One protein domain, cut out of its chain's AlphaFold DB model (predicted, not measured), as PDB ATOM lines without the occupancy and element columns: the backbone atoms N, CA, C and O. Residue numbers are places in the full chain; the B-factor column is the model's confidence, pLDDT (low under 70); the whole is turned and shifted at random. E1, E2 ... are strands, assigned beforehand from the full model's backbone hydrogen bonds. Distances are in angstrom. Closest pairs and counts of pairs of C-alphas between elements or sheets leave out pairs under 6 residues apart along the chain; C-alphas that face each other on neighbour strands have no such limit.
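Overview. This is residues 557 to 718 and 732 to 749 of the 1129 residues of an uncharacterized protein of Paenibacillus piri (UniProt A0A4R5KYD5). This is a long, slender rod of strands, in which two strongly twisted sheets are partly face to face, E6 and E8 of the one over E9 of the other. At one end E10 runs out as an arm whose residues 712 to 718 stick out beyond E4; at the other end lies a long looping stretch, residues 651 to 687. The printed part has 180 residues, with twelve named strands, E1 to E12 along the chain, and no named helix: all strand. One sheet is branched; the other, curled like part of a barrel, is mixed, in the order E1, E12, E9, E5, E7. The whole is only just loose, close to extended, with a radius of gyration of the C-alphas of 23.6 A and spans of 91 by 31 by 23 A.

Arrangement. In the branched sheet E8, residues 638 to 650, has three antiparallel neighbours. E2, residues 568 to 571, and E3, residues 580 to 587, lie on one side of it, with N 569 and O 649 2.9 A apart and N 582 and O 641 2.9 A apart. E6, residues 617 to 623, lies on the other side, with N 622 and O 644 at 2.8 A. E11, residues 732 to 738, is antiparallel to E3, with N 585 and O 736 at 2.8 A, and meets E10, residues 706 to 718, only at a point. E4, residues 594 to 599, is antiparallel to E10, with N 597 and O 709 at 2.8 A. In the other sheet E9, residues 688 to 701, is antiparallel to E12, residues 740 to 749, with N 691 and O 746 at 2.9 A, and to E5, residues 602 to 609, with N 607 and O 700 at 2.9 A. The edge strands are E1, residues 557 to 562, parallel to E12 with N 558 and O 743 at 2.9 A, and E7, residues 629 to 632, antiparallel to E5 with N 604 and O 630 at 2.9 A. Between the sheets, the closest C-alphas of E6 and E9 are those of Ala 621 and Tyr 697, 6.1 A apart.

Along the chain. E1 begins at C-alpha 557 (30.089, -16.193, 52.435). E9 is 41.2 A long, E10 37.2 A, E8 36.2 A and E12 28.1 A. E10 ends at C-alpha 718 (-7.906, 29.512, 86.211), and E12 at C-alpha 749 (42.791, -30.853, 55.535).

Size, cuts and confidence. The two farthest C-alphas, of Trp 664 and Gly 718, are 92.6 A apart. Residues 719 to 731 are not printed; C-alphas 718 and 732 are 33.1 A apart across this cut. The link from E8 to E9 is long, 37 residues. Mean pLDDT of the printed part is 81.1; it is under 70 at residues 590 to 594, 654, 657 to 685 and 713 to 718.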
ATOM      1  N   SER A 557      29.541 -14.847  52.344       88.00
ATOM      2  CA  SER A 557      30.089 -16.193  52.435       88.00
ATOM      3  C   SER A 557      31.569 -16.214  52.065       88.00
ATOM      4  O   SER A 557      31.958 -15.736  51.000       88.00
ATOM      5  N   SER A 558      32.395 -16.811  52.918       90.56
ATOM      6  CA  SER A 558      33.818 -17.026  52.662       90.56
ATOM      7  C   SER A 558      34.204 -18.475  52.928       90.56
ATOM      8  O   SER A 558      33.650 -19.151  53.799       90.56
ATOM      9  N   SER A 559      35.144 -18.979  52.129       91.69
ATOM     10  CA  SER A 559      35.684 -20.324  52.284       91.69
ATOM     11  C   SER A 559      37.189 -20.250  52.453       91.69
ATOM     12  O   SER A 559      37.877 -19.676  51.613       91.69
ATOM     13  N   PHE A 560      37.690 -20.897  53.497       93.81
ATOM     14  CA  PHE A 560      39.111 -20.997  53.799       93.81
ATOM     15  C   PHE A 560      39.554 -22.453  53.873       93.81
ATOM     16  O   PHE A 560      38.742 -23.363  54.052       93.81
ATOM     17  N   GLU A 561      40.858 -22.668  53.751       93.00
ATOM     18  CA  GLU A 561      41.479 -23.980  53.857       93.00
ATOM     19  C   GLU A 561      42.627 -23.920  54.864       93.00
ATOM     20  O   GLU A 561      43.539 -23.113  54.709       93.00
ATOM     21  N   VAL A 562      42.582 -24.785  55.879       93.31
ATOM     22  CA  VAL A 562      43.736 -25.066  56.738       93.31
ATOM     23  C   VAL A 562      44.454 -26.275  56.141       93.31
ATOM     24  O   VAL A 562      43.853 -27.358  56.090       93.31
ATOM     25  N   PRO A 563      45.705 -26.132  55.671       92.88
ATOM     26  CA  PRO A 563      46.411 -27.212  54.996       92.88
ATOM     27  C   PRO A 563      46.794 -28.347  55.958       92.88
ATOM     28  O   PRO A 563      46.754 -28.213  57.185       92.88
ATOM     29  N   GLN A 564      47.189 -29.494  55.395       90.12
ATOM     30  CA  GLN A 564      47.486 -30.710  56.166       90.12
ATOM     31  C   GLN A 564      48.573 -30.488  57.230       90.12
ATOM     32  O   GLN A 564      48.435 -30.981  58.347       90.12
ATOM     33  N   TRP A 565      49.595 -29.694  56.904       90.12
ATOM     34  CA  TRP A 565      50.748 -29.416  57.765       90.12
ATOM     35  C   TRP A 565      50.506 -28.363  58.854       90.12
ATOM     36  O   TRP A 565      51.443 -28.072  59.588       90.12
ATOM     37  N   MET A 566      49.307 -27.775  58.972       90.50
ATOM     38  CA  MET A 566      49.009 -26.723  59.961       90.50
ATOM     39  C   MET A 566      48.037 -27.202  61.048       90.50
ATOM     40  O   MET A 566      47.031 -27.835  60.735       90.50
ATOM     41  N   LEU A 567      48.300 -26.862  62.314       88.00
ATOM     42  CA  LEU A 567      47.375 -26.984  63.451       88.00
ATOM     43  C   LEU A 567      46.383 -25.822  63.513       88.00
ATOM     44  O   LEU A 567      45.247 -25.996  63.948       88.00
ATOM     45  N   SER A 568      46.807 -24.640  63.080       90.06
ATOM     46  CA  SER A 568      45.978 -23.443  62.991       90.06
ATOM     47  C   SER A 568      46.462 -22.540  61.866       90.06
ATOM     48  O   SER A 568      47.648 -22.547  61.552       90.06
ATOM     49  N   GLU A 569      45.555 -21.745  61.307       92.44
ATOM     50  CA  GLU A 569      45.843 -20.755  60.268       92.44
ATOM     51  C   GLU A 569      45.153 -19.433  60.609       92.44
ATOM     52  O   GLU A 569      43.994 -19.433  61.041       92.44
ATOM     53  N   TYR A 570      45.871 -18.321  60.438       91.38
ATOM     54  CA  TYR A 570      45.373 -16.980  60.737       91.38
ATOM     55  C   TYR A 570      45.182 -16.183  59.450       91.38
ATOM     56  O   TYR A 570      46.113 -15.992  58.670       91.38
ATOM     57  N   TRP A 571      43.984 -15.639  59.272       91.12
ATOM     58  CA  TRP A 571      43.643 -14.744  58.177       91.12
ATOM     59  C   TRP A 571      43.327 -13.354  58.719       91.12
ATOM     60  O   TRP A 571      42.408 -13.181  59.515       91.12
ATOM     61  N   ALA A 572      44.045 -12.354  58.212       81.62
ATOM     62  CA  ALA A 572      43.880 -10.940  58.567       81.62
ATOM     63  C   ALA A 572      42.590 -10.283  58.023       81.62
ATOM     64  O   ALA A 572      42.388  -9.079  58.179       81.62
ATOM     65  N   ASN A 573      41.768 -11.026  57.275       86.38
ATOM     66  CA  ASN A 573      40.412 -10.627  56.912       86.38
ATOM     67  C   ASN A 573      39.586 -11.876  56.571       86.38
ATOM     68  O   ASN A 573      39.928 -12.631  55.657       86.38
ATOM     69  N   ILE A 574      38.477 -12.062  57.281       87.06
ATOM     70  CA  ILE A 574      37.525 -13.160  57.118       87.06
ATOM     71  C   ILE A 574      36.750 -13.107  55.795       87.06
ATOM     72  O   ILE A 574      36.108 -14.082  55.409       87.06
ATOM     73  N   SER A 575      36.810 -11.987  55.080       83.69
ATOM     74  CA  SER A 575      36.259 -11.828  53.740       83.69
ATOM     75  C   SER A 575      37.185 -10.928  52.915       83.69
ATOM     76  O   SER A 575      36.993  -9.710  52.853       83.69
ATOM     77  N   PRO A 576      38.212 -11.494  52.257       72.31
ATOM     78  CA  PRO A 576      39.183 -10.703  51.498       72.31
ATOM     79  C   PRO A 576      38.554  -9.920  50.331       72.31
ATOM     80  O   PRO A 576      39.140  -8.946  49.870       72.31
ATOM     81  N   ASN A 577      37.356 -10.313  49.884       71.50
ATOM     82  CA  ASN A 577      36.670  -9.736  48.727       71.50
ATOM     83  C   ASN A 577      35.600  -8.683  49.089       71.50
ATOM     84  O   ASN A 577      34.960  -8.153  48.184       71.50
ATOM     85  N   GLY A 578      35.371  -8.374  50.375       75.25
ATOM     86  CA  GLY A 578      34.384  -7.359  50.773       75.25
ATOM     87  C   GLY A 578      34.096  -7.285  52.275       75.25
ATOM     88  O   GLY A 578      34.446  -8.194  53.027       75.25
ATOM     89  N   SER A 579      33.423  -6.214  52.707       82.75
ATOM     90  CA  SER A 579      32.996  -5.979  54.097       82.75
ATOM     91  C   SER A 579      31.472  -5.857  54.211       82.75
ATOM     92  O   SER A 579      30.855  -5.276  53.318       82.75
ATOM     93  N   ASN A 580      30.883  -6.333  55.309       85.75
ATOM     94  CA  ASN A 580      29.479  -6.114  55.658       85.75
ATOM     95  C   ASN A 580      29.365  -4.916  56.632       85.75
ATOM     96  O   ASN A 580      30.386  -4.367  57.061       85.75
ATOM     97  N   LYS A 581      28.147  -4.450  56.928       85.88
ATOM     98  CA  LYS A 581      27.903  -3.314  57.832       85.88
ATOM     99  C   LYS A 581      27.207  -3.777  59.115       85.88
ATOM    100  O   LYS A 581      26.221  -4.502  59.035       85.88
ATOM    101  N   SER A 582      27.674  -3.320  60.274       87.94
ATOM    102  CA  SER A 582      26.902  -3.351  61.521       87.94
ATOM    103  C   SER A 582      26.262  -1.981  61.759       87.94
ATOM    104  O   SER A 582      26.737  -0.958  61.249       87.94
ATOM    105  N   LYS A 583      25.144  -1.953  62.489       85.44
ATOM    106  CA  LYS A 583      24.368  -0.733  62.752       85.44
ATOM    107  C   LYS A 583      24.162  -0.567  64.244       85.44
ATOM    108  O   LYS A 583      23.810  -1.515  64.940       85.44
ATOM    109  N   PHE A 584      24.304   0.661  64.712       88.06
ATOM    110  CA  PHE A 584      23.747   1.126  65.972       88.06
ATOM    111  C   PHE A 584      22.571   2.057  65.676       88.06
ATOM    112  O   PHE A 584      22.636   2.845  64.732       88.06
ATOM    113  N   SER A 585      21.490   1.981  66.446       85.06
ATOM    114  CA  SER A 585      20.317   2.842  66.275       85.06
ATOM    115  C   SER A 585      19.670   3.189  67.608       85.06
ATOM    116  O   SER A 585      19.654   2.392  68.545       85.06
ATOM    117  N   LEU A 586      19.111   4.393  67.679       85.50
ATOM    118  CA  LEU A 586      18.315   4.889  68.789       85.50
ATOM    119  C   LEU A 586      16.877   5.100  68.332       85.50
ATOM    120  O   LEU A 586      16.600   5.917  67.458       85.50
ATOM    121  N   SER A 587      15.950   4.411  68.985       84.19
ATOM    122  CA  SER A 587      14.532   4.725  68.886       84.19
ATOM    123  C   SER A 587      14.190   5.788  69.928       84.19
ATOM    124  O   SER A 587      14.287   5.549  71.138       84.19
ATOM    125  N   LEU A 588      13.842   6.987  69.460       81.56
ATOM    126  CA  LEU A 588      13.436   8.099  70.317       81.56
ATOM    127  C   LEU A 588      11.952   7.952  70.698       81.56
ATOM    128  O   LEU A 588      11.149   7.546  69.862       81.56
ATOM    129  N   PRO A 589      11.543   8.301  71.926       73.94
ATOM    130  CA  PRO A 589      10.134   8.344  72.301       73.94
ATOM    131  C   PRO A 589       9.517   9.694  71.864       73.94
ATOM    132  O   PRO A 589       9.752  10.717  72.501       73.94
ATOM    133  N   ILE A 590       8.764   9.716  70.756       65.56
ATOM    134  CA  ILE A 590       8.405  10.958  70.028       65.56
ATOM    135  C   ILE A 590       6.962  11.426  70.291       65.56
ATOM    136  O   ILE A 590       6.057  10.593  70.229       65.56
ATOM    137  N   GLN A 591       6.734  12.746  70.489       55.28
ATOM    138  CA  GLN A 591       5.403  13.384  70.345       55.28
ATOM    139  C   GLN A 591       5.376  14.802  69.703       55.28
ATOM    140  O   GLN A 591       4.445  15.032  68.940       55.28
ATOM    141  N   THR A 592       6.311  15.746  69.954       59.09
ATOM    142  CA  THR A 592       6.170  17.145  69.430       59.09
ATOM    143  C   THR A 592       7.458  17.908  69.045       59.09
ATOM    144  O   THR A 592       7.355  18.940  68.394       59.09
ATOM    145  N   PHE A 593       8.666  17.447  69.404       62.09
ATOM    146  CA  PHE A 593       9.960  17.963  68.897       62.09
ATOM    147  C   PHE A 593      10.244  19.486  69.041       62.09
ATOM    148  O   PHE A 593      11.002  20.049  68.254       62.09
ATOM    149  N   ASP A 594       9.728  20.170  70.070       63.84
ATOM    150  CA  ASP A 594      10.142  21.552  70.389       63.84
ATOM    151  C   ASP A 594      11.406  21.533  71.280       63.84
ATOM    152  O   ASP A 594      11.413  20.906  72.340       63.84
ATOM    153  N   ASN A 595      12.503  22.176  70.862       71.75
ATOM    154  CA  ASN A 595      13.832  22.141  71.510       71.75
ATOM    155  C   ASN A 595      14.333  20.729  71.912       71.75
ATOM    156  O   ASN A 595      14.604  20.485  73.097       71.75
ATOM    157  N   PRO A 596      14.468  19.788  70.960       79.56
ATOM    158  CA  PRO A 596      14.893  18.423  71.246       79.56
ATOM    159  C   PRO A 596      16.360  18.368  71.697       79.56
ATOM    160  O   PRO A 596      17.227  19.066  71.172       79.56
ATOM    161  N   ARG A 597      16.662  17.502  72.666       84.94
ATOM    162  CA  ARG A 597      18.023  17.217  73.139       84.94
ATOM    163  C   ARG A 597      18.194  15.725  73.376       84.94
ATOM    164  O   ARG A 597      17.281  15.061  73.863       84.94
ATOM    165  N   LEU A 598      19.387  15.223  73.085       87.75
ATOM    166  CA  LEU A 598      19.809  13.865  73.409       87.75
ATOM    167  C   LEU A 598      20.979  13.951  74.392       87.75
ATOM    168  O   LEU A 598      21.831  14.823  74.267       87.75
ATOM    169  N   SER A 599      21.013  13.067  75.382       88.38
ATOM    170  CA  SER A 599      22.126  12.959  76.322       88.38
ATOM    171  C   SER A 599      22.501  11.487  76.520       88.38
ATOM    172  O   SER A 599      21.649  10.723  76.980       88.38
ATOM    173  N   PRO A 600      23.750  11.076  76.231       90.00
ATOM    174  CA  PRO A 600      24.793  11.859  75.556       90.00
ATOM    175  C   PRO A 600      24.467  12.106  74.071       90.00
ATOM    176  O   PRO A 600      23.762  11.317  73.446       90.00
ATOM    177  N   SER A 601      24.990  13.197  73.508       87.56
ATOM    178  CA  SER A 601      24.905  13.535  72.079       87.56
ATOM    179  C   SER A 601      26.255  13.995  71.536       87.56
ATOM    180  O   SER A 601      27.128  14.397  72.304       87.56
ATOM    181  N   GLY A 602      26.383  14.019  70.215       85.75
ATOM    182  CA  GLY A 602      27.590  14.416  69.507       85.75
ATOM    183  C   GLY A 602      28.456  13.213  69.137       85.75
ATOM    184  O   GLY A 602      27.990  12.069  69.093       85.75
ATOM    185  N   MET A 603      29.743  13.473  68.902       87.38
ATOM    186  CA  MET A 603      30.706  12.451  68.513       87.38
ATOM    187  C   MET A 603      30.936  11.440  69.639       87.38
ATOM    188  O   MET A 603      31.435  11.784  70.710       87.38
ATOM    189  N   GLN A 604      30.615  10.177  69.378       87.19
ATOM    190  CA  GLN A 604      30.797   9.078  70.317       87.19
ATOM    191  C   GLN A 604      31.705   8.000  69.752       87.19
ATOM    192  O   GLN A 604      31.638   7.670  68.571       87.19
ATOM    193  N   THR A 605      32.528   7.421  70.621       90.94
ATOM    194  CA  THR A 605      33.379   6.277  70.292       90.94
ATOM    195  C   THR A 605      32.632   4.978  70.569       90.94
ATOM    196  O   THR A 605      32.166   4.742  71.685       90.94
ATOM    197  N   PHE A 606      32.546   4.115  69.564       91.81
ATOM    198  CA  PHE A 606      31.951   2.790  69.663       91.81
ATOM    199  C   PHE A 606      33.031   1.733  69.871       91.81
ATOM    200  O   PHE A 606      34.119   1.802  69.301       91.81
ATOM    201  N   SER A 607      32.727   0.749  70.712       92.00
ATOM    202  CA  SER A 607      33.557  -0.442  70.876       92.00
ATOM    203  C   SER A 607      33.083  -1.523  69.917       92.00
ATOM    204  O   SER A 607      31.878  -1.746  69.798       92.00
ATOM    205  N   LEU A 608      34.021  -2.212  69.275       92.56
ATOM    206  CA  LEU A 608      33.707  -3.377  68.456       92.56
ATOM    207  C   LEU A 608      33.407  -4.575  69.362       92.56
ATOM    208  O   LEU A 608      34.017  -4.739  70.422       92.56
ATOM    209  N   VAL A 609      32.466  -5.406  68.940       91.81
ATOM    210  CA  VAL A 609      32.041  -6.622  69.624       91.81
ATOM    211  C   VAL A 609      32.512  -7.809  68.798       91.81
ATOM    212  O   VAL A 609      32.072  -8.008  67.664       91.81
ATOM    213  N   ASP A 610      33.413  -8.593  69.385       91.94
ATOM    214  CA  ASP A 610      33.894  -9.837  68.792       91.94
ATOM    215  C   ASP A 610      32.744 -10.861  68.678       91.94
ATOM    216  O   ASP A 610      31.909 -10.959  69.586       91.94
ATOM    217  N   PRO A 611      32.694 -11.656  67.596       91.12
ATOM    218  CA  PRO A 611      31.687 -12.694  67.423       91.12
ATOM    219  C   PRO A 611      31.906 -13.838  68.420       91.12
ATOM    220  O   PRO A 611      33.013 -14.070  68.916       91.12
ATOM    221  N   ALA A 612      30.857 -14.622  68.673       88.31
ATOM    222  CA  ALA A 612      30.965 -15.804  69.523       88.31
ATOM    223  C   ALA A 612      32.007 -16.793  68.965       88.31
ATOM    224  O   ALA A 612      31.947 -17.210  67.809       88.31
ATOM    225  N   SER A 613      32.965 -17.199  69.802       83.94
ATOM    226  CA  SER A 613      33.978 -18.177  69.404       83.94
ATOM    227  C   SER A 613      33.363 -19.562  69.213       83.94
ATOM    228  O   SER A 613      32.577 -20.014  70.046       83.94
ATOM    229  N   THR A 614      33.801 -20.287  68.187       88.81
ATOM    230  CA  THR A 614      33.476 -21.707  68.006       88.81
ATOM    231  C   THR A 614      34.632 -22.580  68.511       88.81
ATOM    232  O   THR A 614      35.744 -22.075  68.716       88.81
ATOM    233  N   PRO A 615      34.446 -23.899  68.711       84.50
ATOM    234  CA  PRO A 615      35.554 -24.795  69.052       84.50
ATOM    235  C   PRO A 615      36.711 -24.722  68.046       84.50
ATOM    236  O   PRO A 615      37.864 -24.601  68.451       84.50
ATOM    237  N   TRP A 616      36.411 -24.629  66.752       87.50
ATOM    238  CA  TRP A 616      37.387 -24.639  65.657       87.50
ATOM    239  C   TRP A 616      37.795 -23.247  65.147       87.50
ATOM    240  O   TRP A 616      38.682 -23.142  64.306       87.50
ATOM    241  N   GLY A 617      37.169 -22.163  65.617       89.31
ATOM    242  CA  GLY A 617      37.393 -20.814  65.094       89.31
ATOM    243  C   GLY A 617      37.356 -19.743  66.178       89.31
ATOM    244  O   GLY A 617      36.467 -19.720  67.029       89.31
ATOM    245  N   LYS A 618      38.341 -18.847  66.159       89.44
ATOM    246  CA  LYS A 618      38.323 -17.590  66.910       89.44
ATOM    247  C   LYS A 618      38.314 -16.446  65.922       89.44
ATOM    248  O   LYS A 618      39.031 -16.510  64.928       89.44
ATOM    249  N   SER A 619      37.554 -15.406  66.214       90.88
ATOM    250  CA  SER A 619      37.583 -14.224  65.381       90.88
ATOM    251  C   SER A 619      37.508 -12.949  66.200       90.88
ATOM    252  O   SER A 619      36.941 -12.951  67.291       90.88
ATOM    253  N   ARG A 620      38.146 -11.899  65.683       90.62
ATOM    254  CA  ARG A 620      38.253 -10.591  66.317       90.62
ATOM    255  C   ARG A 620      37.734  -9.518  65.378       90.62
ATOM    256  O   ARG A 620      38.158  -9.479  64.226       90.62
ATOM    257  N   ALA A 621      36.856  -8.659  65.875       91.19
ATOM    258  CA  ALA A 621      36.262  -7.571  65.123       91.19
ATOM    259  C   ALA A 621      37.302  -6.509  64.741       91.19
ATOM    260  O   ALA A 621      38.191  -6.155  65.523       91.19
ATOM    261  N   LYS A 622      37.167  -5.973  63.529       90.12
ATOM    262  CA  LYS A 622      38.021  -4.922  62.977       90.12
ATOM    263  C   LYS A 622      37.229  -4.047  62.009       90.12
ATOM    264  O   LYS A 622      36.439  -4.541  61.209       90.12
ATOM    265  N   LEU A 623      37.499  -2.745  62.034       89.12
ATOM    266  CA  LEU A 623      36.932  -1.805  61.069       89.12
ATOM    267  C   LEU A 623      37.692  -1.855  59.741       89.12
ATOM    268  O   LEU A 623      38.925  -1.873  59.712       89.12
ATOM    269  N   PHE A 624      36.949  -1.848  58.639       84.50
ATOM    270  CA  PHE A 624      37.480  -1.886  57.282       84.50
ATOM    271  C   PHE A 624      37.267  -0.537  56.586       84.50
ATOM    272  O   PHE A 624      36.155  -0.218  56.166       84.50
ATOM    273  N   ASN A 625      38.342   0.250  56.448       82.62
ATOM    274  CA  ASN A 625      38.303   1.616  55.903       82.62
ATOM    275  C   ASN A 625      37.231   2.500  56.577       82.62
ATOM    276  O   ASN A 625      36.530   3.257  55.905       82.62
ATOM    277  N   ASP A 626      37.083   2.367  57.897       85.00
ATOM    278  CA  ASP A 626      36.082   3.067  58.705       85.00
ATOM    279  C   ASP A 626      36.662   3.434  60.083       85.00
ATOM    280  O   ASP A 626      37.745   2.970  60.455       85.00
ATOM    281  N   VAL A 627      35.956   4.279  60.837       87.31
ATOM    282  CA  VAL A 627      36.370   4.801  62.147       87.31
ATOM    283  C   VAL A 627      35.340   4.482  63.239       87.31
ATOM    284  O   VAL A 627      34.139   4.478  62.970       87.31
ATOM    285  N   PRO A 628      35.777   4.255  64.493       88.38
ATOM    286  CA  PRO A 628      34.869   3.927  65.597       88.38
ATOM    287  C   PRO A 628      34.090   5.144  66.116       88.38
ATOM    288  O   PRO A 628      33.172   4.983  66.913       88.38
ATOM    289  N   ASN A 629      34.466   6.358  65.708       88.88
ATOM    290  CA  ASN A 629      33.818   7.589  66.147       88.88
ATOM    291  C   ASN A 629      32.681   7.952  65.193       88.88
ATOM    292  O   ASN A 629      32.926   8.169  64.006       88.88
ATOM    293  N   LYS A 630      31.453   8.036  65.705       85.81
ATOM    294  CA  LYS A 630      30.264   8.414  64.933       85.81
ATOM    295  C   LYS A 630      29.465   9.457  65.702       85.81
ATOM    296  O   LYS A 630      29.377   9.387  66.928       85.81
ATOM    297  N   ASP A 631      28.923  10.434  64.985       83.88
ATOM    298  CA  ASP A 631      28.045  11.444  65.573       83.88
ATOM    299  C   ASP A 631      26.650  10.859  65.807       83.88
ATOM    300  O   ASP A 631      26.082  10.257  64.897       83.88
ATOM    301  N   ILE A 632      26.133  11.011  67.029       86.06
ATOM    302  CA  ILE A 632      24.786  10.586  67.413       86.06
ATOM    303  C   ILE A 632      24.047  11.781  68.011       86.06
ATOM    304  O   ILE A 632      24.469  12.355  69.017       86.06
ATOM    305  N   SER A 633      22.906  12.135  67.433       84.75
ATOM    306  CA  SER A 633      22.093  13.278  67.846       84.75
ATOM    307  C   SER A 633      20.598  12.976  67.710       84.75
ATOM    308  O   SER A 633      20.191  11.894  67.290       84.75
ATOM    309  N   VAL A 634      19.749  13.944  68.065       79.31
ATOM    310  CA  VAL A 634      18.295  13.841  67.841       79.31
ATOM    311  C   VAL A 634      17.923  13.804  66.352       79.31
ATOM    312  O   VAL A 634      16.859  13.288  66.011       79.31
ATOM    313  N   TYR A 635      18.812  14.300  65.484       76.44
ATOM    314  CA  TYR A 635      18.673  14.317  64.025       76.44
ATOM    315  C   TYR A 635      19.471  13.183  63.357       76.44
ATOM    316  O   TYR A 635      19.139  12.751  62.260       76.44
ATOM    317  N   SER A 636      20.461  12.608  64.045       77.56
ATOM    318  CA  SER A 636      21.227  11.445  63.588       77.56
ATOM    319  C   SER A 636      21.207  10.339  64.640       77.56
ATOM    320  O   SER A 636      22.081  10.229  65.495       77.56
ATOM    321  N   THR A 637      20.153   9.527  64.625       79.06
ATOM    322  CA  THR A 637      19.899   8.518  65.662       79.06
ATOM    323  C   THR A 637      20.573   7.179  65.394       79.06
ATOM    324  O   THR A 637      20.496   6.289  66.238       79.06
ATOM    325  N   SER A 638      21.246   7.016  64.257       80.94
ATOM    326  CA  SER A 638      21.841   5.744  63.854       80.94
ATOM    327  C   SER A 638      23.220   5.943  63.242       80.94
ATOM    328  O   SER A 638      23.493   6.962  62.613       80.94
ATOM    329  N   ALA A 639      24.078   4.941  63.401       83.31
ATOM    330  CA  ALA A 639      25.426   4.923  62.855       83.31
ATOM    331  C   ALA A 639      25.763   3.549  62.272       83.31
ATOM    332  O   ALA A 639      25.409   2.520  62.850       83.31
ATOM    333  N   PHE A 640      26.483   3.548  61.151       83.75
ATOM    334  CA  PHE A 640      26.930   2.337  60.468       83.75
ATOM    335  C   PHE A 640      28.443   2.179  60.538       83.75
ATOM    336  O   PHE A 640      29.185   3.166  60.449       83.75
ATOM    337  N   PHE A 641      28.877   0.924  60.624       87.06
ATOM    338  CA  PHE A 641      30.277   0.540  60.723       87.06
ATOM    339  C   PHE A 641      30.575  -0.552  59.703       87.06
ATOM    340  O   PHE A 641      29.942  -1.605  59.712       87.06
ATOM    341  N   LYS A 642      31.536  -0.311  58.807       87.00
ATOM    342  CA  LYS A 642      32.076  -1.363  57.937       87.00
ATOM    343  C   LYS A 642      32.983  -2.251  58.773       87.00
ATOM    344  O   LYS A 642      34.144  -1.921  59.012       87.00
ATOM    345  N   GLU A 643      32.437  -3.367  59.222       85.50
ATOM    346  CA  GLU A 643      33.111  -4.303  60.110       85.50
ATOM    347  C   GLU A 643      33.396  -5.601  59.388       85.50
ATOM    348  O   GLU A 643      32.543  -6.143  58.697       85.50
ATOM    349  N   ALA A 644      34.606  -6.096  59.591       86.94
ATOM    350  CA  ALA A 644      35.010  -7.451  59.286       86.94
ATOM    351  C   ALA A 644      35.721  -8.008  60.525       86.94
ATOM    352  O   ALA A 644      35.696  -7.411  61.605       86.94
ATOM    353  N   GLY A 645      36.409  -9.129  60.375       87.38
ATOM    354  CA  GLY A 645      37.278  -9.605  61.432       87.38
ATOM    355  C   GLY A 645      38.439 -10.415  60.921       87.38
ATOM    356  O   GLY A 645      38.468 -10.838  59.766       87.38
ATOM    357  N   ASP A 646      39.390 -10.636  61.811       90.00
ATOM    358  CA  ASP A 646      40.454 -11.600  61.594       90.00
ATOM    359  C   ASP A 646      39.951 -12.975  62.029       90.00
ATOM    360  O   ASP A 646      39.270 -13.082  63.050       90.00
ATOM    361  N   LEU A 647      40.274 -14.031  61.290       92.38
ATOM    362  CA  LEU A 647      39.889 -15.401  61.627       92.38
ATOM    363  C   LEU A 647      41.135 -16.212  61.961       92.38
ATOM    364  O   LEU A 647      42.042 -16.318  61.148       92.38
ATOM    365  N   LEU A 648      41.143 -16.847  63.125       92.38
ATOM    366  CA  LEU A 648      42.065 -17.921  63.460       92.38
ATOM    367  C   LEU A 648      41.281 -19.235  63.457       92.38
ATOM    368  O   LEU A 648      40.515 -19.502  64.392       92.38
ATOM    369  N   ALA A 649      41.471 -20.063  62.432       92.44
ATOM    370  CA  ALA A 649      40.977 -21.436  62.466       92.44
ATOM    371  C   ALA A 649      41.979 -22.333  63.180       92.44
ATOM    372  O   ALA A 649      43.178 -22.245  62.946       92.44
ATOM    373  N   VAL A 650      41.477 -23.225  64.027       89.06
ATOM    374  CA  VAL A 650      42.264 -24.153  64.839       89.06
ATOM    375  C   VAL A 650      41.674 -25.548  64.673       89.06
ATOM    376  O   VAL A 650      40.464 -25.727  64.809       89.06
ATOM    377  N   LYS A 651      42.523 -26.542  64.405       85.38
ATOM    378  CA  LYS A 651      42.159 -27.958  64.491       85.38
ATOM    379  C   LYS A 651      41.914 -28.291  65.959       85.38
ATOM    380  O   LYS A 651      42.857 -28.389  66.733       85.38
ATOM    381  N   ASP A 652      40.650 -28.386  66.355       77.81
ATOM    382  CA  ASP A 652      40.270 -28.734  67.724       77.81
ATOM    383  C   ASP A 652      40.016 -30.238  67.879       77.81
ATOM    384  O   ASP A 652      39.513 -30.886  66.954       77.81
ATOM    385  N   ASN A 653      40.280 -30.747  69.088       70.69
ATOM    386  CA  ASN A 653      40.247 -32.176  69.401       70.69
ATOM    387  C   ASN A 653      38.870 -32.840  69.263       70.69
ATOM    388  O   ASN A 653      38.796 -34.045  69.031       70.69
ATOM    389  N   ASN A 654      37.783 -32.084  69.426       68.50
ATOM    390  CA  ASN A 654      36.443 -32.654  69.543       68.50
ATOM    391  C   ASN A 654      35.647 -32.565  68.245       68.50
ATOM    392  O   ASN A 654      34.818 -33.433  67.978       68.50
ATOM    393  N   THR A 655      35.828 -31.495  67.467       70.62
ATOM    394  CA  THR A 655      34.968 -31.228  66.312       70.62
ATOM    395  C   THR A 655      35.668 -31.409  64.975       70.62
ATOM    396  O   THR A 655      34.987 -31.781  64.017       70.62
ATOM    397  N   VAL A 656      36.978 -31.172  64.883       73.31
ATOM    398  CA  VAL A 656      37.730 -31.254  63.624       73.31
ATOM    399  C   VAL A 656      38.564 -32.530  63.562       73.31
ATOM    400  O   VAL A 656      38.280 -33.375  62.721       73.31
ATOM    401  N   LEU A 657      39.565 -32.678  64.431       68.44
ATOM    402  CA  LEU A 657      40.503 -33.806  64.455       68.44
ATOM    403  C   LEU A 657      41.061 -33.940  65.870       68.44
ATOM    404  O   LEU A 657      41.415 -32.939  66.480       68.44
ATOM    405  N   ASN A 658      41.231 -35.161  66.370       65.31
ATOM    406  CA  ASN A 658      41.818 -35.423  67.688       65.31
ATOM    407  C   ASN A 658      43.359 -35.279  67.665       65.31
ATOM    408  O   ASN A 658      44.102 -36.182  68.061       65.31
ATOM    409  N   THR A 659      43.863 -34.159  67.147       66.81
ATOM    410  CA  THR A 659      45.298 -33.907  67.031       66.81
ATOM    411  C   THR A 659      45.851 -33.528  68.398       66.81
ATOM    412  O   THR A 659      45.620 -32.436  68.894       66.81
ATOM    413  N   LYS A 660      46.587 -34.433  69.040       69.81
ATOM    414  CA  LYS A 660      47.142 -34.213  70.383       69.81
ATOM    415  C   LYS A 660      48.592 -33.756  70.292       69.81
ATOM    416  O   LYS A 660      49.356 -34.272  69.479       69.81
ATOM    417  N   LEU A 661      48.986 -32.800  71.132       68.06
ATOM    418  CA  LEU A 661      50.400 -32.427  71.251       68.06
ATOM    419  C   LEU A 661      51.177 -33.557  71.927       68.06
ATOM    420  O   LEU A 661      50.684 -34.165  72.881       68.06
ATOM    421  N   ALA A 662      52.395 -33.816  71.449       65.31
ATOM    422  CA  ALA A 662      53.297 -34.767  72.084       65.31
ATOM    423  C   ALA A 662      53.819 -34.173  73.400       65.31
ATOM    424  O   ALA A 662      54.728 -33.341  73.400       65.31
ATOM    425  N   GLU A 663      53.224 -34.591  74.524       59.72
ATOM    426  CA  GLU A 663      53.559 -34.113  75.880       59.72
ATOM    427  C   GLU A 663      55.038 -34.262  76.223       59.72
ATOM    428  O   GLU A 663      55.604 -33.431  76.928       59.72
ATOM    429  N   TRP A 664      55.673 -35.310  75.705       65.81
ATOM    430  CA  TRP A 664      57.078 -35.612  75.957       65.81
ATOM    431  C   TRP A 664      58.054 -34.753  75.141       65.81
ATOM    432  O   TRP A 664      59.258 -34.858  75.356       65.81
ATOM    433  N   VAL A 665      57.551 -33.895  74.244       59.69
ATOM    434  CA  VAL A 665      58.361 -32.965  73.434       59.69
ATOM    435  C   VAL A 665      57.986 -31.505  73.698       59.69
ATOM    436  O   VAL A 665      58.867 -30.650  73.728       59.69
ATOM    437  N   ASN A 666      56.699 -31.197  73.910       60.41
ATOM    438  CA  ASN A 666      56.207 -29.820  74.031       60.41
ATOM    439  C   ASN A 666      55.350 -29.610  75.291       60.41
ATOM    440  O   ASN A 666      54.185 -30.008  75.304       60.41
ATOM    441  N   PRO A 667      55.851 -28.896  76.318       56.16
ATOM    442  CA  PRO A 667      55.087 -28.597  77.531       56.16
ATOM    443  C   PRO A 667      54.089 -27.423  77.381       56.16
ATOM    444  O   PRO A 667      53.518 -26.969  78.373       56.16
ATOM    445  N   PHE A 668      53.882 -26.879  76.174       57.97
ATOM    446  CA  PHE A 668      53.119 -25.640  75.959       57.97
ATOM    447  C   PHE A 668      51.626 -25.875  75.681       57.97
ATOM    448  O   PHE A 668      51.247 -26.749  74.904       57.97
ATOM    449  N   LYS A 669      50.768 -25.005  76.234       63.19
ATOM    450  CA  LYS A 669      49.352 -24.887  75.849       63.19
ATOM    451  C   LYS A 669      49.223 -23.890  74.698       63.19
ATOM    452  O   LYS A 669      49.170 -22.690  74.932       63.19
ATOM    453  N   LEU A 670      49.181 -24.387  73.465       63.41
ATOM    454  CA  LEU A 670      49.224 -23.531  72.274       63.41
ATOM    455  C   LEU A 670      47.881 -22.838  71.947       63.41
ATOM    456  O   LEU A 670      47.898 -21.765  71.353       63.41
ATOM    457  N   PHE A 671      46.721 -23.384  72.361       66.31
ATOM    458  CA  PHE A 671      45.397 -22.854  71.956       66.31
ATOM    459  C   PHE A 671      44.277 -23.012  73.006       66.31
ATOM    460  O   PHE A 671      43.356 -23.792  72.786       66.31
ATOM    461  N   ASP A 672      44.314 -22.296  74.137       66.19
ATOM    462  CA  ASP A 672      43.246 -22.256  75.173       66.19
ATOM    463  C   ASP A 672      42.588 -23.616  75.508       66.19
ATOM    464  O   ASP A 672      41.383 -23.710  75.727       66.19
ATOM    465  N   GLY A 673      43.363 -24.705  75.499       60.12
ATOM    466  CA  GLY A 673      42.858 -26.058  75.769       60.12
ATOM    467  C   GLY A 673      42.026 -26.709  74.653       60.12
ATOM    468  O   GLY A 673      41.531 -27.813  74.857       60.12
ATOM    469  N   LYS A 674      41.894 -26.085  73.474       67.00
ATOM    470  CA  LYS A 674      41.251 -26.674  72.279       67.00
ATOM    471  C   LYS A 674      42.052 -27.838  71.692       67.00
ATOM    472  O   LYS A 674      41.472 -28.774  71.148       67.00
ATOM    473  N   ILE A 675      43.377 -27.757  71.831       65.25
ATOM    474  CA  ILE A 675      44.320 -28.830  71.526       65.25
ATOM    475  C   ILE A 675      44.834 -29.371  72.855       65.25
ATOM    476  O   ILE A 675      45.551 -28.689  73.591       65.25
ATOM    477  N   GLY A 676      44.389 -30.578  73.184       57.88
ATOM    478  CA  GLY A 676      44.764 -31.295  74.391       57.88
ATOM    479  C   GLY A 676      46.127 -31.963  74.268       57.88
ATOM    480  O   GLY A 676      46.568 -32.368  73.189       57.88
ATOM    481  N   THR A 677      46.770 -32.105  75.414       57.53
ATOM    482  CA  THR A 677      47.984 -32.878  75.594       57.53
ATOM    483  C   THR A 677      47.556 -34.295  76.016       57.53
ATOM    484  O   THR A 677      46.693 -34.453  76.882       57.53
ATOM    485  N   ALA A 678      47.993 -35.336  75.301       55.53
ATOM    486  CA  ALA A 678      47.667 -36.718  75.667       55.53
ATOM    487  C   ALA A 678      48.641 -37.713  75.031       55.53
ATOM    488  O   ALA A 678      49.087 -37.528  73.903       55.53
ATOM    489  N   ASN A 679      48.897 -38.815  75.741       54.72
ATOM    490  CA  ASN A 679      49.909 -39.807  75.368       54.72
ATOM    491  C   ASN A 679      49.543 -40.705  74.170       54.72
ATOM    492  O   ASN A 679      50.403 -41.424  73.675       54.72
ATOM    493  N   GLN A 680      48.286 -40.692  73.714       58.31
ATOM    494  CA  GLN A 680      47.779 -41.549  72.634       58.31
ATOM    495  C   GLN A 680      46.899 -40.728  71.678       58.31
ATOM    496  O   GLN A 680      45.871 -40.181  72.096       58.31
ATOM    497  N   GLY A 681      47.291 -40.630  70.405       55.53
ATOM    498  CA  GLY A 681      46.447 -40.101  69.326       55.53
ATOM    499  C   GLY A 681      45.255 -41.026  69.052       55.53
ATOM    500  O   GLY A 681      45.357 -42.238  69.229       55.53
ATOM    501  N   THR A 682      44.096 -40.492  68.659       54.28
ATOM    502  CA  THR A 682      42.972 -41.329  68.184       54.28
ATOM    503  C   THR A 682      42.097 -40.517  67.251       54.28
ATOM    504  O   THR A 682      41.408 -39.620  67.718       54.28
ATOM    505  N   VAL A 683      42.106 -40.802  65.953       57.56
ATOM    506  CA  VAL A 683      41.487 -39.914  64.959       57.56
ATOM    507  C   VAL A 683      40.330 -40.577  64.221       57.56
ATOM    508  O   VAL A 683      40.319 -41.789  64.017       57.56
ATOM    509  N   GLU A 684      39.325 -39.767  63.869       56.94
ATOM    510  CA  GLU A 684      38.302 -40.131  62.889       56.94
ATOM    511  C   GLU A 684      38.924 -40.153  61.488       56.94
ATOM    512  O   GLU A 684      39.584 -39.199  61.095       56.94
ATOM    513  N   ASP A 685      38.665 -41.207  60.715       62.59
ATOM    514  CA  ASP A 685      39.304 -41.501  59.422       62.59
ATOM    515  C   ASP A 685      38.823 -40.589  58.261       62.59
ATOM    516  O   ASP A 685      38.346 -41.043  57.221       62.59
ATOM    517  N   LYS A 686      38.864 -39.265  58.458       73.31
ATOM    518  CA  LYS A 686      38.412 -38.249  57.497       73.31
ATOM    519  C   LYS A 686      39.577 -37.358  57.077       73.31
ATOM    520  O   LYS A 686      40.070 -36.550  57.855       73.31
ATOM    521  N   SER A 687      39.953 -37.438  55.802       80.19
ATOM    522  CA  SER A 687      41.017 -36.619  55.199       80.19
ATOM    523  C   SER A 687      40.656 -35.134  55.046       80.19
ATOM    524  O   SER A 687      41.536 -34.286  54.906       80.19
ATOM    525  N   VAL A 688      39.364 -34.789  55.071       87.69
ATOM    526  CA  VAL A 688      38.884 -33.401  55.062       87.69
ATOM    527  C   VAL A 688      37.669 -33.277  55.968       87.69
ATOM    528  O   VAL A 688      36.682 -33.997  55.800       87.69
ATOM    529  N   VAL A 689      37.702 -32.309  56.882       88.38
ATOM    530  CA  VAL A 689      36.558 -31.954  57.727       88.38
ATOM    531  C   VAL A 689      36.149 -30.517  57.434       88.38
ATOM    532  O   VAL A 689      36.947 -29.590  57.547       88.38
ATOM    533  N   LYS A 690      34.888 -30.327  57.036       91.81
ATOM    534  CA  LYS A 690      34.317 -29.001  56.779       91.81
ATOM    535  C   LYS A 690      33.567 -28.516  58.009       91.81
ATOM    536  O   LYS A 690      32.744 -29.248  58.559       91.81
ATOM    537  N   LYS A 691      33.829 -27.278  58.416       93.06
ATOM    538  CA  LYS A 691      33.087 -26.596  59.474       93.06
ATOM    539  C   LYS A 691      32.571 -25.265  58.977       93.06
ATOM    540  O   LYS A 691      33.300 -24.548  58.301       93.06
ATOM    541  N   SER A 692      31.339 -24.945  59.352       93.12
ATOM    542  CA  SER A 692      30.703 -23.689  58.983       93.12
ATOM    543  C   SER A 692      30.066 -23.036  60.201       93.12
ATOM    544  O   SER A 692      29.535 -23.725  61.072       93.12
ATOM    545  N   SER A 693      30.155 -21.714  60.285       93.69
ATOM    546  CA  SER A 693      29.470 -20.909  61.298       93.69
ATOM    547  C   SER A 693      29.252 -19.497  60.768       93.69
ATOM    548  O   SER A 693      29.939 -19.066  59.840       93.69
ATOM    549  N   ILE A 694      28.279 -18.802  61.350       92.06
ATOM    550  CA  ILE A 694      28.056 -17.383  61.095       92.06
ATOM    551  C   ILE A 694      28.817 -16.611  62.171       92.06
ATOM    552  O   ILE A 694      28.548 -16.774  63.360       92.06
ATOM    553  N   PHE A 695      29.780 -15.797  61.749       92.38
ATOM    554  CA  PHE A 695      30.470 -14.857  62.625       92.38
ATOM    555  C   PHE A 695      29.792 -13.494  62.494       92.38
ATOM    556  O   PHE A 695      29.896 -12.847  61.451       92.38
ATOM    557  N   SER A 696      29.078 -13.106  63.547       92.38
ATOM    558  CA  SER A 696      28.308 -11.864  63.642       92.38
ATOM    559  C   SER A 696      29.089 -10.817  64.433       92.38
ATOM    560  O   SER A 696      29.225 -10.941  65.651       92.38
ATOM    561  N   TYR A 697      29.614  -9.805  63.745       91.50
ATOM    562  CA  TYR A 697      30.331  -8.684  64.361       91.50
ATOM    563  C   TYR A 697      29.353  -7.567  64.680       91.50
ATOM    564  O   TYR A 697      28.448  -7.305  63.893       91.50
ATOM    565  N   GLY A 698      29.500  -6.915  65.824       91.19
ATOM    566  CA  GLY A 698      28.624  -5.807  66.188       91.19
ATOM    567  C   GLY A 698      29.380  -4.647  66.799       91.19
ATOM    568  O   GLY A 698      30.562  -4.738  67.115       91.19
ATOM    569  N   VAL A 699      28.641  -3.579  67.066       91.25
ATOM    570  CA  VAL A 699      29.115  -2.428  67.830       91.25
ATOM    571  C   VAL A 699      28.409  -2.316  69.164       91.25
ATOM    572  O   VAL A 699      27.259  -2.717  69.333       91.25
ATOM    573  N   LYS A 700      29.090  -1.682  70.113       90.69
ATOM    574  CA  LYS A 700      28.527  -1.276  71.392       90.69
ATOM    575  C   LYS A 700      28.862   0.184  71.665       90.69
ATOM    576  O   LYS A 700      30.033   0.569  71.673       90.69
ATOM    577  N   ALA A 701      27.838   0.992  71.927       87.69
ATOM    578  CA  ALA A 701      28.030   2.347  72.429       87.69
ATOM    579  C   ALA A 701      28.663   2.317  73.831       87.69
ATOM    580  O   ALA A 701      28.342   1.451  74.648       87.69
ATOM    581  N   LEU A 702      29.537   3.283  74.135       83.12
ATOM    582  CA  LEU A 702      30.084   3.445  75.488       83.12
ATOM    583  C   LEU A 702      28.992   3.777  76.512       83.12
ATOM    584  O   LEU A 702      29.055   3.317  77.651       83.12
ATOM    585  N   SER A 703      27.977   4.546  76.103       84.31
ATOM    586  CA  SER A 703      26.823   4.825  76.951       84.31
ATOM    587  C   SER A 703      25.812   3.684  76.903       84.31
ATOM    588  O   SER A 703      25.286   3.343  75.844       84.31
ATOM    589  N   SER A 704      25.475   3.129  78.066       81.19
ATOM    590  CA  SER A 704      24.401   2.140  78.214       81.19
ATOM    591  C   SER A 704      23.005   2.766  78.263       81.19
ATOM    592  O   SER A 704      22.012   2.047  78.168       81.19
ATOM    593  N   ILE A 705      22.908   4.091  78.407       86.75
ATOM    594  CA  ILE A 705      21.643   4.817  78.550       86.75
ATOM    595  C   ILE A 705      21.679   6.068  77.675       86.75
ATOM    596  O   ILE A 705      22.646   6.828  77.698       86.75
ATOM    597  N   TYR A 706      20.601   6.290  76.929       90.69
ATOM    598  CA  TYR A 706      20.349   7.541  76.229       90.69
ATOM    599  C   TYR A 706      19.053   8.146  76.739       90.69
ATOM    600  O   TYR A 706      18.033   7.463  76.861       90.69
ATOM    601  N   THR A 707      19.091   9.436  77.035       90.19
ATOM    602  CA  THR A 707      17.922  10.201  77.452       90.19
ATOM    603  C   THR A 707      17.595  11.212  76.370       90.19
ATOM    604  O   THR A 707      18.408  12.078  76.053       90.19
ATOM    605  N   TYR A 708      16.401  11.087  75.805       88.31
ATOM    606  CA  TYR A 708      15.805  12.105  74.956       88.31
ATOM    607  C   TYR A 708      15.038  13.090  75.836       88.31
ATOM    608  O   TYR A 708      14.367  12.682  76.786       88.31
ATOM    609  N   SER A 709      15.113  14.378  75.527       85.25
ATOM    610  CA  SER A 709      14.293  15.400  76.171       85.25
ATOM    611  C   SER A 709      13.811  16.435  75.170       85.25
ATOM    612  O   SER A 709      14.509  16.733  74.209       85.25
ATOM    613  N   GLU A 710      12.638  16.999  75.414       81.88
ATOM    614  CA  GLU A 710      12.036  18.051  74.598       81.88
ATOM    615  C   GLU A 710      11.272  19.032  75.492       81.88
ATOM    616  O   GLU A 710      10.946  18.739  76.647       81.88
ATOM    617  N   THR A 711      10.978  20.209  74.956       77.81
ATOM    618  CA  THR A 711      10.043  21.152  75.565       77.81
ATOM    619  C   THR A 711       8.625  20.729  75.221       77.81
ATOM    620  O   THR A 711       8.272  20.526  74.063       77.81
ATOM    621  N   ARG A 712       7.789  20.599  76.245       76.44
ATOM    622  CA  ARG A 712       6.349  20.405  76.108       76.44
ATOM    623  C   ARG A 712       5.620  21.545  76.782       76.44
ATOM    624  O   ARG A 712       6.143  22.190  77.686       76.44
ATOM    625  N   TRP A 713       4.387  21.764  76.358       67.81
ATOM    626  CA  TRP A 713       3.559  22.846  76.864       67.81
ATOM    627  C   TRP A 713       2.412  22.268  77.672       67.81
ATOM    628  O   TRP A 713       1.707  21.366  77.217       67.81
ATOM    629  N   ARG A 714       2.233  22.770  78.894       69.81
ATOM    630  CA  ARG A 714       1.087  22.421  79.731       69.81
ATOM    631  C   ARG A 714       0.199  23.640  79.874       69.81
ATOM    632  O   ARG A 714       0.664  24.703  80.274       69.81
ATOM    633  N   THR A 715      -1.079  23.467  79.574       67.00
ATOM    634  CA  THR A 715      -2.082  24.507  79.787       67.00
ATOM    635  C   THR A 715      -2.645  24.375  81.195       67.00
ATOM    636  O   THR A 715      -3.101  23.305  81.601       67.00
ATOM    637  N   SER A 716      -2.595  25.463  81.954       58.25
ATOM    638  CA  SER A 716      -3.319  25.611  83.212       58.25
ATOM    639  C   SER A 716      -4.361  26.700  83.034       58.25
ATOM    640  O   SER A 716      -4.046  27.788  82.560       58.25
ATOM    641  N   CYS A 717      -5.604  26.381  83.375       55.53
ATOM    642  CA  CYS A 717      -6.719  27.312  83.311       55.53
ATOM    643  C   CYS A 717      -7.165  27.664  84.729       55.53
ATOM    644  O   CYS A 717      -7.378  26.769  85.548       55.53
ATOM    645  N   GLY A 718      -7.298  28.962  85.000       52.84
ATOM    646  CA  GLY A 718      -7.906  29.512  86.211       52.84
ATOM    647  C   GLY A 718      -9.044  30.479  85.869       52.84
ATOM    648  O   GLY A 718      -9.390  30.648  84.701       52.84
ATOM    649  N   ALA A 732      13.432   7.699  77.979       85.88
ATOM    650  CA  ALA A 732      14.523   6.823  77.569       85.88
ATOM    651  C   ALA A 732      14.488   6.614  76.047       85.88
ATOM    652  O   ALA A 732      13.435   6.295  75.497       85.88
ATOM    653  N   ALA A 733      15.634   6.774  75.388       86.88
ATOM    654  CA  ALA A 733      15.820   6.348  74.008       86.88
ATOM    655  C   ALA A 733      16.324   4.900  73.997       86.88
ATOM    656  O   ALA A 733      17.339   4.574  74.622       86.88
ATOM    657  N   SER A 734      15.593   4.028  73.311       85.44
ATOM    658  CA  SER A 734      15.894   2.598  73.261       85.44
ATOM    659  C   SER A 734      16.992   2.334  72.242       85.44
ATOM    660  O   SER A 734      16.871   2.731  71.085       85.44
ATOM    661  N   GLN A 735      18.054   1.650  72.667       87.69
ATOM    662  CA  GLN A 735      19.146   1.252  71.782       87.69
ATOM    663  C   GLN A 735      18.795  -0.047  71.053       87.69
ATOM    664  O   GLN A 735      18.283  -0.985  71.667       87.69
ATOM    665  N   SER A 736      19.136  -0.129  69.774       85.25
ATOM    666  CA  SER A 736      19.158  -1.371  69.011       85.25
ATOM    667  C   SER A 736      20.449  -1.464  68.200       85.25
ATOM    668  O   SER A 736      21.046  -0.458  67.814       85.25
ATOM    669  N   THR A 737      20.913  -2.690  67.977       85.50
ATOM    670  CA  THR A 737      22.112  -2.967  67.184       85.50
ATOM    671  C   THR A 737      21.850  -4.119  66.231       85.50
ATOM    672  O   THR A 737      21.220  -5.100  66.628       85.50
ATOM    673  N   SER A 738      22.371  -4.032  65.011       86.00
ATOM    674  CA  SER A 738      22.453  -5.155  64.075       86.00
ATOM    675  C   SER A 738      23.909  -5.514  63.804       86.00
ATOM    676  O   SER A 738      24.806  -4.678  63.951       86.00
ATOM    677  N   THR A 739      24.142  -6.768  63.431       89.88
ATOM    678  CA  THR A 739      25.479  -7.313  63.214       89.88
ATOM    679  C   THR A 739      25.856  -7.353  61.735       89.88
ATOM    680  O   THR A 739      25.010  -7.523  60.860       89.88
ATOM    681  N   ALA A 740      27.151  -7.214  61.464       89.62
ATOM    682  CA  ALA A 740      27.774  -7.565  60.201       89.62
ATOM    683  C   ALA A 740      28.004  -9.083  60.184       89.62
ATOM    684  O   ALA A 740      28.889  -9.588  60.876       89.62
ATOM    685  N   ASP A 741      27.207  -9.816  59.410       90.56
ATOM    686  CA  ASP A 741      27.245 -11.279  59.408       90.56
ATOM    687  C   ASP A 741      28.114 -11.845  58.278       90.56
ATOM    688  O   ASP A 741      28.061 -11.389  57.129       90.56
ATOM    689  N   TYR A 742      28.886 -12.884  58.610       91.00
ATOM    690  CA  TYR A 742      29.765 -13.601  57.687       91.00
ATOM    691  C   TYR A 742      29.573 -15.111  57.786       91.00
ATOM    692  O   TYR A 742      29.820 -15.712  58.833       91.00
ATOM    693  N   GLY A 743      29.172 -15.734  56.676       91.44
ATOM    694  CA  GLY A 743      29.024 -17.182  56.551       91.44
ATOM    695  C   GLY A 743      30.362 -17.839  56.229       91.44
ATOM    696  O   GLY A 743      30.767 -17.922  55.073       91.44
ATOM    697  N   VAL A 744      31.062 -18.331  57.242       92.94
ATOM    698  CA  VAL A 744      32.440 -18.807  57.082       92.94
ATOM    699  C   VAL A 744      32.460 -20.315  57.044       92.94
ATOM    700  O   VAL A 744      32.011 -20.961  57.989       92.94
ATOM    701  N   THR A 745      33.033 -20.874  55.983       94.12
ATOM    702  CA  THR A 745      33.320 -22.305  55.870       94.12
ATOM    703  C   THR A 745      34.824 -22.539  55.867       94.12
ATOM    704  O   THR A 745      35.534 -22.057  54.994       94.12
ATOM    705  N   VAL A 746      35.327 -23.319  56.817       94.12
ATOM    706  CA  VAL A 746      36.735 -23.722  56.866       94.12
ATOM    707  C   VAL A 746      36.845 -25.203  56.531       94.12
ATOM    708  O   VAL A 746      36.156 -26.044  57.115       94.12
ATOM    709  N   GLN A 747      37.712 -25.521  55.574       94.00
ATOM    710  CA  GLN A 747      38.087 -26.884  55.223       94.00
ATOM    711  C   GLN A 747      39.397 -27.222  55.927       94.00
ATOM    712  O   GLN A 747      40.450 -26.686  55.592       94.00
ATOM    713  N   PHE A 748      39.331 -28.108  56.909       91.25
ATOM    714  CA  PHE A 748      40.510 -28.608  57.594       91.25
ATOM    715  C   PHE A 748      41.003 -29.846  56.863       91.25
ATOM    716  O   PHE A 748      40.349 -30.892  56.903       91.25
ATOM    717  N   LYS A 749      42.135 -29.716  56.168       89.44
ATOM    718  CA  LYS A 749      42.791 -30.853  55.535       89.44
ATOM    719  C   LYS A 749      43.583 -31.642  56.562       89.44
ATOM    720  O   LYS A 749      44.273 -31.081  57.420       89.44
TER     721      LYS A 749